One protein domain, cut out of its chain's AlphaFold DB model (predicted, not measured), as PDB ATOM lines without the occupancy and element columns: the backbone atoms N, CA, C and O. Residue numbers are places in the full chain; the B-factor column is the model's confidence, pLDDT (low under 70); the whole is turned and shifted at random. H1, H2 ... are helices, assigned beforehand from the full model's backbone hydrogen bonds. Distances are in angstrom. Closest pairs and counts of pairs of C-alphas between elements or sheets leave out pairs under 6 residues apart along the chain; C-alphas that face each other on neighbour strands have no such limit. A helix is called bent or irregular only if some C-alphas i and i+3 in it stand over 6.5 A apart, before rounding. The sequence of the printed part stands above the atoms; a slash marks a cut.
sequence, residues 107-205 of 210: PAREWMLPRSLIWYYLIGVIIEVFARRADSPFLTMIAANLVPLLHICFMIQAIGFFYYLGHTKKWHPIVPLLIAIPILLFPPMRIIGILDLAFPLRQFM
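This is residues 107 to 205 of the 210 residues of an uncharacterized protein of Paenibacillus sp. P1XP2 (UniProt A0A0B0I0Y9). One long helix, H2, makes the long axis; H1 folds back along its first part, H3 folds back along its last part, and H4 crosses it between them. The short H5 sits near H2, and the turn at residues 133 to 138 stands free. The printed part has 99 residues with five named helices, H1 to H5 in chain order, and no named strand: class all helix. It is only just loose, close to compact, with a radius of gyration of the C-alphas of 15.5 A, and elongated, spanning 51 by 26 by 18 A.

After residues 107 to 115, H1 runs from residue 116, C-alpha at (204.521, 237.007, 209.788), to 134, 26.9 A. H2, residues 137 to 168, spans 46.6 A; it is neither bent nor irregular, but only just: C-alphas 144 and 147 are 6.3 A apart. H3 is residues 174 to 185, 17.6 A, and H4 residues 187 to 198, 18.1 A. H5, residues 201 to 205, ends at C-alpha (217.458, 218.717, 208.581).

H2 and H4 are the hubs, touching three helices each. With residues 137 to 150 alone, H2 touches H1, a helical hairpin at a shallow tilt of 33 degrees, only just short of steep, opposite ways; the closest C-alphas, Ala 131 and Leu 139, are 4.9 A apart. With residues 155 to 166 alone, H2 touches H3, a second hairpin at 15 degrees; the closest C-alphas are Tyr 163 and Pro 176, 5.3 A. H4 touches H2 residues 151 to 161 alone, about perpendicular at 73 degrees, the closest C-alphas being Ala 158 and Gly 193, 3.9 A. H3 and H4 only just touch, only at the corner, with 3 pairs of C-alphas within 8 A, the closest Ile 183 and Met 189, 5.2 A. H1 and H4 also only just touch, with 3 pairs, the closest Ile 118 and Ala 198, 7.1 A. H5 is close to H2 but not clearly touching, the closest C-alphas being Tyr 164 and Arg 202, 7.8 A. H1 and H3 are apart. Every O i to N i+4 pair is within hydrogen-bond range in H1 and H5, against 27 of 28 in H2, 6 of 8 in H3 and 5 of 8 in H4.

The two C-alphas farthest apart, Ala 134 and Lys 170, are 51.1 A apart. The printed part has no cut, and the four links between helices are tight. Mean pLDDT of the printed part is 90.3, and no printed residue is under 70.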
ATOM      1  N   PRO A 107     220.093 230.866 223.280       88.56
ATOM      2  CA  PRO A 107     221.243 230.707 222.400       88.56
ATOM      3  C   PRO A 107     220.907 231.108 220.958       88.56
ATOM      4  O   PRO A 107     219.808 230.823 220.485       88.56
ATOM      5  N   ALA A 108     221.861 231.692 220.226       88.69
ATOM      6  CA  ALA A 108     221.634 232.164 218.853       88.69
ATOM      7  C   ALA A 108     221.077 231.080 217.905       88.69
ATOM      8  O   ALA A 108     220.226 231.354 217.065       88.69
ATOM      9  N   ARG A 109     221.469 229.815 218.103       88.06
ATOM     10  CA  ARG A 109     220.947 228.646 217.362       88.06
ATOM     11  C   ARG A 109     219.432 228.426 217.498       88.06
ATOM     12  O   ARG A 109     218.837 227.730 216.679       88.06
ATOM     13  N   GLU A 110     218.814 228.974 218.540       89.88
ATOM     14  CA  GLU A 110     217.377 228.878 218.825       89.88
ATOM     15  C   GLU A 110     216.620 230.143 218.411       89.88
ATOM     16  O   GLU A 110     215.397 230.200 218.551       89.88
ATOM     17  N   TRP A 111     217.312 231.161 217.892       91.00
ATOM     18  CA  TRP A 111     216.657 232.357 217.379       91.00
ATOM     19  C   TRP A 111     215.842 231.994 216.143       91.00
ATOM     20  O   TRP A 111     216.374 231.494 215.144       91.00
ATOM     21  N   MET A 112     214.535 232.216 216.255       90.62
ATOM     22  CA  MET A 112     213.567 232.001 215.195       90.62
ATOM     23  C   MET A 112     212.509 233.093 215.285       90.62
ATOM     24  O   MET A 112     211.734 233.155 216.241       90.62
ATOM     25  N   LEU A 113     212.528 233.986 214.305       93.25
ATOM     26  CA  LEU A 113     211.567 235.068 214.177       93.25
ATOM     27  C   LEU A 113     210.191 234.544 213.731       93.25
ATOM     28  O   LEU A 113     210.088 233.430 213.207       93.25
ATOM     29  N   PRO A 114     209.105 235.308 213.947       93.62
ATOM     30  CA  PRO A 114     207.777 234.895 213.514       93.62
ATOM     31  C   PRO A 114     207.644 234.975 211.989       93.62
ATOM     32  O   PRO A 114     208.064 235.946 211.360       93.62
ATOM     33  N   ARG A 115     206.986 233.974 211.388       91.69
ATOM     34  CA  ARG A 115     206.778 233.894 209.926       91.69
ATOM     35  C   ARG A 115     206.001 235.079 209.349       91.69
ATOM     36  O   ARG A 115     206.130 235.371 208.165       91.69
ATOM     37  N   SER A 116     205.233 235.787 210.179       94.62
ATOM     38  CA  SER A 116     204.521 237.007 209.788       94.62
ATOM     39  C   SER A 116     205.445 238.110 209.260       94.62
ATOM     40  O   SER A 116     204.995 238.906 208.441       94.62
ATOM     41  N   LEU A 117     206.737 238.137 209.631       94.75
ATOM     42  CA  LEU A 117     207.704 239.109 209.090       94.75
ATOM     43  C   LEU A 117     207.852 239.049 207.569       94.75
ATOM     44  O   LEU A 117     208.162 240.066 206.958       94.75
ATOM     45  N   ILE A 118     207.587 237.899 206.948       94.00
ATOM     46  CA  ILE A 118     207.590 237.776 205.485       94.00
ATOM     47  C   ILE A 118     206.472 238.627 204.887       94.00
ATOM     48  O   ILE A 118     206.702 239.359 203.933       94.00
ATOM     49  N   TRP A 119     205.276 238.582 205.476       95.00
ATOM     50  CA  TRP A 119     204.144 239.384 205.020       95.00
ATOM     51  C   TRP A 119     204.384 240.874 205.245       95.00
ATOM     52  O   TRP A 119     204.131 241.665 204.342       95.00
ATOM     53  N   TYR A 120     204.952 241.256 206.394       95.88
ATOM     54  CA  TYR A 120     205.369 242.642 206.625       95.88
ATOM     55  C   TYR A 120     206.412 243.108 205.602       95.88
ATOM     56  O   TYR A 120     206.346 244.247 205.149       95.88
ATOM     57  N   TYR A 121     207.330 242.232 205.187       95.00
ATOM     58  CA  TYR A 121     208.305 242.543 204.141       95.00
ATOM     59  C   TYR A 121     207.669 242.696 202.766       95.00
ATOM     60  O   TYR A 121     207.968 243.665 202.077       95.00
ATOM     61  N   LEU A 122     206.744 241.810 202.387       95.25
ATOM     62  CA  LEU A 122     205.998 241.949 201.136       95.25
ATOM     63  C   LEU A 122     205.214 243.266 201.096       95.25
ATOM     64  O   LEU A 122     205.292 243.991 200.109       95.25
ATOM     65  N   ILE A 123     204.526 243.613 202.188       96.75
ATOM     66  CA  ILE A 123     203.835 244.902 202.325       96.75
ATOM     67  C   ILE A 123     204.836 246.060 202.228       96.75
ATOM     68  O   ILE A 123     204.592 247.008 201.490       96.75
ATOM     69  N   GLY A 124     205.978 245.976 202.915       95.69
ATOM     70  CA  GLY A 124     207.024 246.999 202.873       95.69
ATOM     71  C   GLY A 124     207.566 247.245 201.464       95.69
ATOM     72  O   GLY A 124     207.657 248.394 201.045       95.69
ATOM     73  N   VAL A 125     207.846 246.184 200.702       94.81
ATOM     74  CA  VAL A 125     208.293 246.283 199.302       94.81
ATOM     75  C   VAL A 125     207.211 246.904 198.418       94.81
ATOM     76  O   VAL A 125     207.516 247.737 197.566       94.81
ATOM     77  N   ILE A 126     205.943 246.541 198.627       96.38
ATOM     78  CA  ILE A 126     204.820 247.161 197.914       96.38
ATOM     79  C   ILE A 126     204.779 248.666 198.212       96.38
ATOM     80  O   ILE A 126     204.759 249.464 197.275       96.38
ATOM     81  N   ILE A 127     204.838 249.060 199.489       95.62
ATOM     82  CA  ILE A 127     204.873 250.470 199.904       95.62
ATOM     83  C   ILE A 127     206.055 251.191 199.251       95.62
ATOM     84  O   ILE A 127     205.866 252.271 198.709       95.62
ATOM     85  N   GLU A 128     207.245 250.592 199.233       93.06
ATOM     86  CA  GLU A 128     208.443 251.171 198.615       93.06
ATOM     87  C   GLU A 128     208.271 251.403 197.100       93.06
ATOM     88  O   GLU A 128     208.690 252.429 196.560       93.06
ATOM     89  N   VAL A 129     207.629 250.472 196.388       94.50
ATOM     90  CA  VAL A 129     207.323 250.630 194.956       94.50
ATOM     91  C   VAL A 129     206.315 251.756 194.727       94.50
ATOM     92  O   VAL A 129     206.517 252.574 193.829       94.50
ATOM     93  N   PHE A 130     205.251 251.825 195.530       94.25
ATOM     94  CA  PHE A 130     204.255 252.893 195.423       94.25
ATOM     95  C   PHE A 130     204.818 254.257 195.825       94.25
ATOM     96  O   PHE A 130     204.533 255.235 195.142       94.25
ATOM     97  N   ALA A 131     205.664 254.319 196.854       91.31
ATOM     98  CA  ALA A 131     206.349 255.533 197.287       91.31
ATOM     99  C   ALA A 131     207.139 256.167 196.136       91.31
ATOM    100  O   ALA A 131     206.954 257.344 195.841       91.31
ATOM    101  N   ARG A 132     207.929 255.356 195.413       88.56
ATOM    102  CA  ARG A 132     208.697 255.803 194.239       88.56
ATOM    103  C   ARG A 132     207.829 256.251 193.065       88.56
ATOM    104  O   ARG A 132     208.236 257.126 192.315       88.56
ATOM    105  N   ARG A 133     206.668 255.623 192.859       90.19
ATOM    106  CA  ARG A 133     205.776 255.947 191.729       90.19
ATOM    107  C   ARG A 133     204.912 257.177 191.979       90.19
ATOM    108  O   ARG A 133     204.615 257.894 191.034       90.19
ATOM    109  N   ALA A 134     204.460 257.360 193.214       86.44
ATOM    110  CA  ALA A 134     203.525 258.413 193.594       86.44
ATOM    111  C   ALA A 134     204.216 259.670 194.148       86.44
ATOM    112  O   ALA A 134     203.513 260.601 194.523       86.44
ATOM    113  N   ASP A 135     205.551 259.659 194.252       84.62
ATOM    114  CA  ASP A 135     206.367 260.708 194.883       84.62
ATOM    115  C   ASP A 135     205.799 261.156 196.241       84.62
ATOM    116  O   ASP A 135     205.667 262.335 196.553       84.62
ATOM    117  N   SER A 136     205.352 260.178 197.039       89.44
ATOM    118  CA  SER A 136     204.634 260.429 198.290       89.44
ATOM    119  C   SER A 136     205.614 260.491 199.464       89.44
ATOM    120  O   SER A 136     206.130 259.440 199.860       89.44
ATOM    121  N   PRO A 137     205.821 261.661 200.106       86.19
ATOM    122  CA  PRO A 137     206.785 261.792 201.202       86.19
ATOM    123  C   PRO A 137     206.449 260.889 202.395       86.19
ATOM    124  O   PRO A 137     207.334 260.320 203.030       86.19
ATOM    125  N   PHE A 138     205.156 260.701 202.665       89.50
ATOM    126  CA  PHE A 138     204.676 259.842 203.745       89.50
ATOM    127  C   PHE A 138     204.989 258.359 203.500       89.50
ATOM    128  O   PHE A 138     205.519 257.683 204.382       89.50
ATOM    129  N   LEU A 139     204.704 257.843 202.297       93.00
ATOM    130  CA  LEU A 139     205.016 256.449 201.962       93.00
ATOM    131  C   LEU A 139     206.528 256.217 201.902       93.00
ATOM    132  O   LEU A 139     206.996 255.170 202.353       93.00
ATOM    133  N   THR A 140     207.285 257.198 201.405       91.69
ATOM    134  CA  THR A 140     208.751 257.171 201.409       91.69
ATOM    135  C   THR A 140     209.284 257.070 202.834       91.69
ATOM    136  O   THR A 140     210.085 256.180 203.108       91.69
ATOM    137  N   MET A 141     208.772 257.878 203.768       92.25
ATOM    138  CA  MET A 141     209.152 257.805 205.181       92.25
ATOM    139  C   MET A 141     208.837 256.429 205.784       92.25
ATOM    140  O   MET A 141     209.693 255.836 206.441       92.25
ATOM    141  N   ILE A 142     207.649 255.866 205.542       94.25
ATOM    142  CA  ILE A 142     207.310 254.525 206.051       94.25
ATOM    143  C   ILE A 142     208.279 253.474 205.500       94.25
ATOM    144  O   ILE A 142     208.844 252.696 206.274       94.25
ATOM    145  N   ALA A 143     208.496 253.450 204.182       94.62
ATOM    146  CA  ALA A 143     209.379 252.481 203.538       94.62
ATOM    147  C   ALA A 143     210.829 252.608 204.032       94.62
ATOM    148  O   ALA A 143     211.445 251.596 204.375       94.62
ATOM    149  N   ALA A 144     211.337 253.841 204.142       93.12
ATOM    150  CA  ALA A 144     212.699 254.156 204.574       93.12
ATOM    151  C   ALA A 144     213.015 253.691 206.004       93.12
ATOM    152  O   ALA A 144     214.182 253.504 206.336       93.12
ATOM    153  N   ASN A 145     212.003 253.455 206.844       95.62
ATOM    154  CA  ASN A 145     212.191 252.938 208.199       95.62
ATOM    155  C   ASN A 145     211.830 251.447 208.307       95.62
ATOM    156  O   ASN A 145     212.599 250.656 208.853       95.62
ATOM    157  N   LEU A 146     210.680 251.039 207.762       95.62
ATOM    158  CA  LEU A 146     210.162 249.674 207.895       95.62
ATOM    159  C   LEU A 146     211.043 248.645 207.180       95.62
ATOM    160  O   LEU A 146     211.389 247.613 207.760       95.62
ATOM    161  N   VAL A 147     211.403 248.906 205.921       94.75
ATOM    162  CA  VAL A 147     212.138 247.940 205.093       94.75
ATOM    163  C   VAL A 147     213.541 247.676 205.669       94.75
ATOM    164  O   VAL A 147     213.889 246.503 205.852       94.75
ATOM    165  N   PRO A 148     214.328 248.695 206.073       94.25
ATOM    166  CA  PRO A 148     215.598 248.469 206.764       94.25
ATOM    167  C   PRO A 148     215.476 247.710 208.091       94.25
ATOM    168  O   PRO A 148     216.300 246.833 208.353       94.25
ATOM    169  N   LEU A 149     214.442 247.966 208.907       95.81
ATOM    170  CA  LEU A 149     214.212 247.189 210.136       95.81
ATOM    171  C   LEU A 149     213.981 245.705 209.833       95.81
ATOM    172  O   LEU A 149     214.547 244.834 210.497       95.81
ATOM    173  N   LEU A 150     213.194 245.398 208.799       95.75
ATOM    174  CA  LEU A 150     212.968 244.017 208.374       95.75
ATOM    175  C   LEU A 150     214.251 243.369 207.845       95.75
ATOM    176  O   LEU A 150     214.500 242.195 208.120       95.75
ATOM    177  N   HIS A 151     215.116 244.124 207.164       94.31
ATOM    178  CA  HIS A 151     216.434 243.625 206.772       94.31
ATOM    179  C   HIS A 151     217.291 243.236 207.981       94.31
ATOM    180  O   HIS A 151     217.904 242.168 207.948       94.31
ATOM    181  N   ILE A 152     217.303 244.039 209.050       93.56
ATOM    182  CA  ILE A 152     217.998 243.701 210.306       93.56
ATOM    183  C   ILE A 152     217.430 242.412 210.902       93.56
ATOM    184  O   ILE A 152     218.188 241.503 211.239       93.56
ATOM    185  N   CYS A 153     216.104 242.282 210.955       94.56
ATOM    186  CA  CYS A 153     215.448 241.054 211.394       94.56
ATOM    187  C   CYS A 153     215.920 239.830 210.588       94.56
ATOM    188  O   CYS A 153     216.314 238.817 211.167       94.56
ATOM    189  N   PHE A 154     215.951 239.912 209.257       95.19
ATOM    190  CA  PHE A 154     216.407 238.798 208.422       95.19
ATOM    191  C   PHE A 154     217.904 238.511 208.559       95.19
ATOM    192  O   PHE A 154     218.297 237.346 208.511       95.19
ATOM    193  N   MET A 155     218.740 239.522 208.798       93.44
ATOM    194  CA  MET A 155     220.151 239.308 209.133       93.44
ATOM    195  C   MET A 155     220.301 238.539 210.452       93.44
ATOM    196  O   MET A 155     221.024 237.545 210.502       93.44
ATOM    197  N   ILE A 156     219.557 238.921 211.497       92.75
ATOM    198  CA  ILE A 156     219.538 238.204 212.784       92.75
ATOM    199  C   ILE A 156     219.069 236.752 212.590       92.75
ATOM    200  O   ILE A 156     219.673 235.828 213.140       92.75
ATOM    201  N   GLN A 157     218.033 236.530 211.772       94.25
ATOM    202  CA  GLN A 157     217.551 235.189 211.431       94.25
ATOM    203  C   GLN A 157     218.626 234.359 210.716       94.25
ATOM    204  O   GLN A 157     218.831 233.198 211.073       94.25
ATOM    205  N   ALA A 158     219.332 234.945 209.742       93.44
ATOM    206  CA  ALA A 158     220.413 234.284 209.014       93.44
ATOM    207  C   ALA A 158     221.559 233.885 209.955       93.44
ATOM    208  O   ALA A 158     222.018 232.744 209.918       93.44
ATOM    209  N   ILE A 159     221.972 234.782 210.858       93.12
ATOM    210  CA  ILE A 159     222.973 234.477 211.890       93.12
ATOM    211  C   ILE A 159     222.495 233.296 212.745       93.12
ATOM    212  O   ILE A 159     223.215 232.305 212.891       93.12
ATOM    213  N   GLY A 160     221.257 233.343 213.250       92.56
ATOM    214  CA  GLY A 160     220.677 232.253 214.037       92.56
ATOM    215  C   GLY A 160     220.653 230.913 213.290       92.56
ATOM    216  O   GLY A 160     220.951 229.867 213.875       92.56
ATOM    217  N   PHE A 161     220.384 230.939 211.982       92.44
ATOM    218  CA  PHE A 161     220.423 229.760 211.119       92.44
ATOM    219  C   PHE A 161     221.829 229.156 211.015       92.44
ATOM    220  O   PHE A 161     221.982 227.942 211.150       92.44
ATOM    221  N   PHE A 162     222.877 229.967 210.854       92.19
ATOM    222  CA  PHE A 162     224.249 229.450 210.813       92.19
ATOM    223  C   PHE A 162     224.717 228.893 212.159       92.19
ATOM    224  O   PHE A 162     225.404 227.870 212.188       92.19
ATOM    225  N   TYR A 163     224.295 229.483 213.282       92.25
ATOM    226  CA  TYR A 163     224.527 228.889 214.603       92.25
ATOM    227  C   TYR A 163     223.804 227.544 214.766       92.25
ATOM    228  O   TYR A 163     224.369 226.599 215.325       92.25
ATOM    229  N   TYR A 164     222.579 227.422 214.250       91.94
ATOM    230  CA  TYR A 164     221.854 226.151 214.206       91.94
ATOM    231  C   TYR A 164     222.566 225.104 213.338       91.94
ATOM    232  O   TYR A 164     222.719 223.945 213.744       91.94
ATOM    233  N   LEU A 165     223.040 225.511 212.159       90.69
ATOM    234  CA  LEU A 165     223.752 224.650 211.222       90.69
ATOM    235  C   LEU A 165     225.068 224.149 211.822       90.69
ATOM    236  O   LEU A 165     225.315 222.942 211.819       90.69
ATOM    237  N   GLY A 166     225.856 225.054 212.410       90.94
ATOM    238  CA  GLY A 166     227.103 224.716 213.086       90.94
ATOM    239  C   GLY A 166     226.894 223.723 214.225       90.94
ATOM    240  O   GLY A 166     227.619 222.737 214.320       90.94
ATOM    241  N   HIS A 167     225.841 223.898 215.025       89.00
ATOM    242  CA  HIS A 167     225.493 222.943 216.076       89.00
ATOM    243  C   HIS A 167     225.103 221.564 215.514       89.00
ATOM    244  O   HIS A 167     225.601 220.533 215.962       89.00
ATOM    245  N   THR A 168     224.244 221.527 214.493       88.31
ATOM    246  CA  THR A 168     223.717 220.277 213.914       88.31
ATOM    247  C   THR A 168     224.786 219.476 213.161       88.31
ATOM    248  O   THR A 168     224.770 218.240 213.160       88.31
ATOM    249  N   LYS A 169     225.726 220.178 212.517       88.00
ATOM    250  CA  LYS A 169     226.850 219.604 211.764       88.00
ATOM    251  C   LYS A 169     228.131 219.461 212.596       88.00
ATOM    252  O   LYS A 169     229.127 219.001 212.051       88.00
ATOM    253  N   LYS A 170     228.102 219.795 213.895       90.00
ATOM    254  CA  LYS A 170     229.258 219.754 214.813       90.00
ATOM    255  C   LYS A 170     230.461 220.579 214.322       90.00
ATOM    256  O   LYS A 170     231.605 220.154 214.450       90.00
ATOM    257  N   TRP A 171     230.211 221.749 213.736       91.25
ATOM    258  CA  TRP A 171     231.270 222.690 213.367       91.25
ATOM    259  C   TRP A 171     231.923 223.302 214.607       91.25
ATOM    260  O   TRP A 171     231.293 223.426 215.658       91.25
ATOM    261  N   HIS A 172     233.177 223.741 214.466       90.88
ATOM    262  CA  HIS A 172     233.843 224.512 215.510       90.88
ATOM    263  C   HIS A 172     233.061 225.817 215.786       90.88
ATOM    264  O   HIS A 172     232.659 226.475 214.822       90.88
ATOM    265  N   PRO A 173     232.865 226.249 217.052       85.81
ATOM    266  CA  PRO A 173     232.051 227.429 217.392       85.81
ATOM    267  C   PRO A 173     232.484 228.744 216.725       85.81
ATOM    268  O   PRO A 173     231.672 229.651 216.560       85.81
ATOM    269  N   ILE A 174     233.753 228.833 216.316       90.88
ATOM    270  CA  ILE A 174     234.304 229.980 215.575       90.88
ATOM    271  C   ILE A 174     233.699 230.090 214.168       90.88
ATOM    272  O   ILE A 174     233.550 231.195 213.662       90.88
ATOM    273  N   VAL A 175     233.311 228.982 213.531       91.19
ATOM    274  CA  VAL A 175     232.828 229.002 212.141       91.19
ATOM    275  C   VAL A 175     231.531 229.818 212.003       91.19
ATOM    276  O   VAL A 175     231.524 230.753 211.205       91.19
ATOM    277  N   PRO A 176     230.459 229.578 212.792       88.25
ATOM    278  CA  PRO A 176     229.277 230.445 212.763       88.25
ATOM    279  C   PRO A 176     229.572 231.915 213.090       88.25
ATOM    280  O   PRO A 176     228.944 232.797 212.512       88.25
ATOM    281  N   LEU A 177     230.537 232.183 213.978       89.38
ATOM    282  CA  LEU A 177     230.941 233.546 214.333       89.38
ATOM    283  C   LEU A 177     231.604 234.264 213.150       89.38
ATOM    284  O   LEU A 177     231.245 235.396 212.841       89.38
ATOM    285  N   LEU A 178     232.523 233.595 212.449       91.56
ATOM    286  CA  LEU A 178     233.170 234.146 211.257       91.56
ATOM    287  C   LEU A 178     232.180 234.370 210.113       91.56
ATOM    288  O   LEU A 178     232.355 235.314 209.356       91.56
ATOM    289  N   ILE A 179     231.128 233.549 210.008       89.94
ATOM    290  CA  ILE A 179     230.057 233.723 209.014       89.94
ATOM    291  C   ILE A 179     229.120 234.890 209.379       89.94
ATOM    292  O   ILE A 179     228.535 235.505 208.490       89.94
ATOM    293  N   ALA A 180     228.994 235.256 210.657       88.31
ATOM    294  CA  ALA A 180     228.160 236.388 211.061       88.31
ATOM    295  C   ALA A 180     228.674 237.734 210.511       88.31
ATOM    296  O   ALA A 180     227.873 238.598 210.159       88.31
ATOM    297  N   ILE A 181     229.995 237.893 210.374       88.50
ATOM    298  CA  ILE A 181     230.633 239.112 209.848       88.50
ATOM    299  C   ILE A 181     230.204 239.410 208.396       88.50
ATOM    300  O   ILE A 181     229.653 240.485 208.157       88.50
ATOM    301  N   PRO A 182     230.379 238.502 207.412       88.56
ATOM    302  CA  PRO A 182     229.938 238.756 206.046       88.56
ATOM    303  C   PRO A 182     228.417 238.879 205.928       88.56
ATOM    304  O   PRO A 182     227.959 239.553 205.017       88.56
ATOM    305  N   ILE A 183     227.616 238.302 206.833       88.81
ATOM    306  CA  ILE A 183     226.159 238.533 206.830       88.81
ATOM    307  C   ILE A 183     225.827 240.001 207.118       88.81
ATOM    308  O   ILE A 183     224.920 240.550 206.495       88.81
ATOM    309  N   LEU A 184     226.559 240.629 208.040       85.25
ATOM    310  CA  LEU A 184     226.394 242.042 208.379       85.25
ATOM    311  C   LEU A 184     226.932 242.966 207.279       85.25
ATOM    312  O   LEU A 184     226.328 243.997 206.997       85.25
ATOM    313  N   LEU A 185     228.056 242.600 206.658       86.38
ATOM    314  CA  LEU A 185     228.733 243.437 205.662       86.38
ATOM    315  C   LEU A 185     228.206 243.255 204.232       86.38
ATOM    316  O   LEU A 185     228.378 244.152 203.411       86.38
ATOM    317  N   PHE A 186     227.588 242.115 203.915       86.81
ATOM    318  CA  PHE A 186     227.090 241.797 202.578       86.81
ATOM    319  C   PHE A 186     225.555 241.708 202.583       86.81
ATOM    320  O   PHE A 186     224.998 240.636 202.849       86.81
ATOM    321  N   PRO A 187     224.842 242.805 202.241       77.38
ATOM    322  CA  PRO A 187     223.381 242.873 202.296       77.38
ATOM    323  C   PRO A 187     222.631 241.717 201.610       77.38
ATOM    324  O   PRO A 187     221.599 241.305 202.146       77.38
ATOM    325  N   PRO A 188     223.106 241.132 200.487       85.50
ATOM    326  CA  PRO A 188     222.445 239.978 199.872       85.50
ATOM    327  C   PRO A 188     222.354 238.734 200.769       85.50
ATOM    328  O   PRO A 188     221.432 237.936 200.600       85.50
ATOM    329  N   MET A 189     223.229 238.571 201.772       84.44
ATOM    330  CA  MET A 189     223.187 237.418 202.690       84.44
ATOM    331  C   MET A 189     221.890 237.334 203.497       84.44
ATOM    332  O   MET A 189     221.515 236.249 203.945       84.44
ATOM    333  N   ARG A 190     221.155 238.445 203.646       85.56
ATOM    334  CA  ARG A 190     219.849 238.468 204.326       85.56
ATOM    335  C   ARG A 190     218.820 237.533 203.682       85.56
ATOM    336  O   ARG A 190     217.898 237.093 204.362       85.56
ATOM    337  N   ILE A 191     218.990 237.196 202.397       90.12
ATOM    338  CA  ILE A 191     218.123 236.252 201.677       90.12
ATOM    339  C   ILE A 191     218.099 234.897 202.390       90.12
ATOM    340  O   ILE A 191     217.043 234.282 202.478       90.12
ATOM    341  N   ILE A 192     219.215 234.467 202.985       90.75
ATOM    342  CA  ILE A 192     219.283 233.219 203.758       90.75
ATOM    343  C   ILE A 192     218.300 233.257 204.934       90.75
ATOM    344  O   ILE A 192     217.597 232.282 205.182       90.75
ATOM    345  N   GLY A 193     218.203 234.396 205.624       90.31
ATOM    346  CA  GLY A 193     217.256 234.585 206.720       90.31
ATOM    347  C   GLY A 193     215.802 234.578 206.253       90.31
ATOM    348  O   GLY A 193     214.951 233.989 206.917       90.31
ATOM    349  N   ILE A 194     215.517 235.170 205.088       92.50
ATOM    350  CA  ILE A 194     214.187 235.105 204.463       92.50
ATOM    351  C   ILE A 194     213.840 233.652 204.116       92.50
ATOM    352  O   ILE A 194     212.745 233.196 204.435       92.50
ATOM    353  N   LEU A 195     214.772 232.908 203.513       91.00
ATOM    354  CA  LEU A 195     214.576 231.510 203.127       91.00
ATOM    355  C   LEU A 195     214.377 230.591 204.339       91.00
ATOM    356  O   LEU A 195     213.478 229.757 204.302       91.00
ATOM    357  N   ASP A 196     215.151 230.763 205.416       89.94
ATOM    358  CA  ASP A 196     214.985 230.006 206.671       89.94
ATOM    359  C   ASP A 196     213.642 230.289 207.359       89.94
ATOM    360  O   ASP A 196     213.106 229.443 208.075       89.94
ATOM    361  N   LEU A 197     213.081 231.481 207.148       89.88
ATOM    362  CA  LEU A 197     211.781 231.840 207.698       89.88
ATOM    363  C   LEU A 197     210.620 231.356 206.813       89.88
ATOM    364  O   LEU A 197     209.599 230.897 207.334       89.88
ATOM    365  N   ALA A 198     210.771 231.468 205.490       87.94
ATOM    366  CA  ALA A 198     209.759 231.100 204.499       87.94
ATOM    367  C   ALA A 198     209.613 229.586 204.374       87.94
ATOM    368  O   ALA A 198     208.501 229.060 204.323       87.94
ATOM    369  N   PHE A 199     210.739 228.881 204.389       86.12
ATOM    370  CA  PHE A 199     210.800 227.434 204.342       86.12
ATOM    371  C   PHE A 199     211.291 226.923 205.694       86.12
ATOM    372  O   PHE A 199     212.280 227.433 206.206       86.12
ATOM    373  N   PRO A 200     210.672 225.893 206.293       75.50
ATOM    374  CA  PRO A 200     211.132 225.332 207.560       75.50
ATOM    375  C   PRO A 200     212.412 224.490 207.386       75.50
ATOM    376  O   PRO A 200     212.433 223.301 207.707       75.50
ATOM    377  N   LEU A 201     213.501 225.099 206.897       78.12
ATOM    378  CA  LEU A 201     214.774 224.444 206.567       78.12
ATOM    379  C   LEU A 201     215.313 223.640 207.756       78.12
ATOM    380  O   LEU A 201     215.710 222.482 207.609       78.12
ATOM    381  N   ARG A 202     215.228 224.209 208.964       80.81
ATOM    382  CA  ARG A 202     215.677 223.552 210.200       80.81
ATOM    383  C   ARG A 202     214.952 222.231 210.477       80.81
ATOM    384  O   ARG A 202     215.591 221.286 210.935       80.81
ATOM    385  N   GLN A 203     213.652 222.141 210.176       74.44
ATOM    386  CA  GLN A 203     212.823 220.956 210.453       74.44
ATOM    387  C   GLN A 203     213.102 219.799 209.484       74.44
ATOM    388  O   GLN A 203     213.001 218.632 209.863       74.44
ATOM    389  N   PHE A 204     213.479 220.100 208.240       73.62
ATOM    390  CA  PHE A 204     213.865 219.070 207.273       73.62
ATOM    391  C   PHE A 204     215.203 218.418 207.641       73.62
ATOM    392  O   PHE A 204     215.373 217.206 207.510       73.62
ATOM    393  N   MET A 205     216.133 219.202 208.189       70.62
ATOM    394  CA  MET A 205     217.458 218.717 208.581       70.62
ATOM    395  C   MET A 205     217.441 217.780 209.798       70.62
ATOM    396  O   MET A 205     218.322 216.930 209.919       70.62
TER     397      MET A 205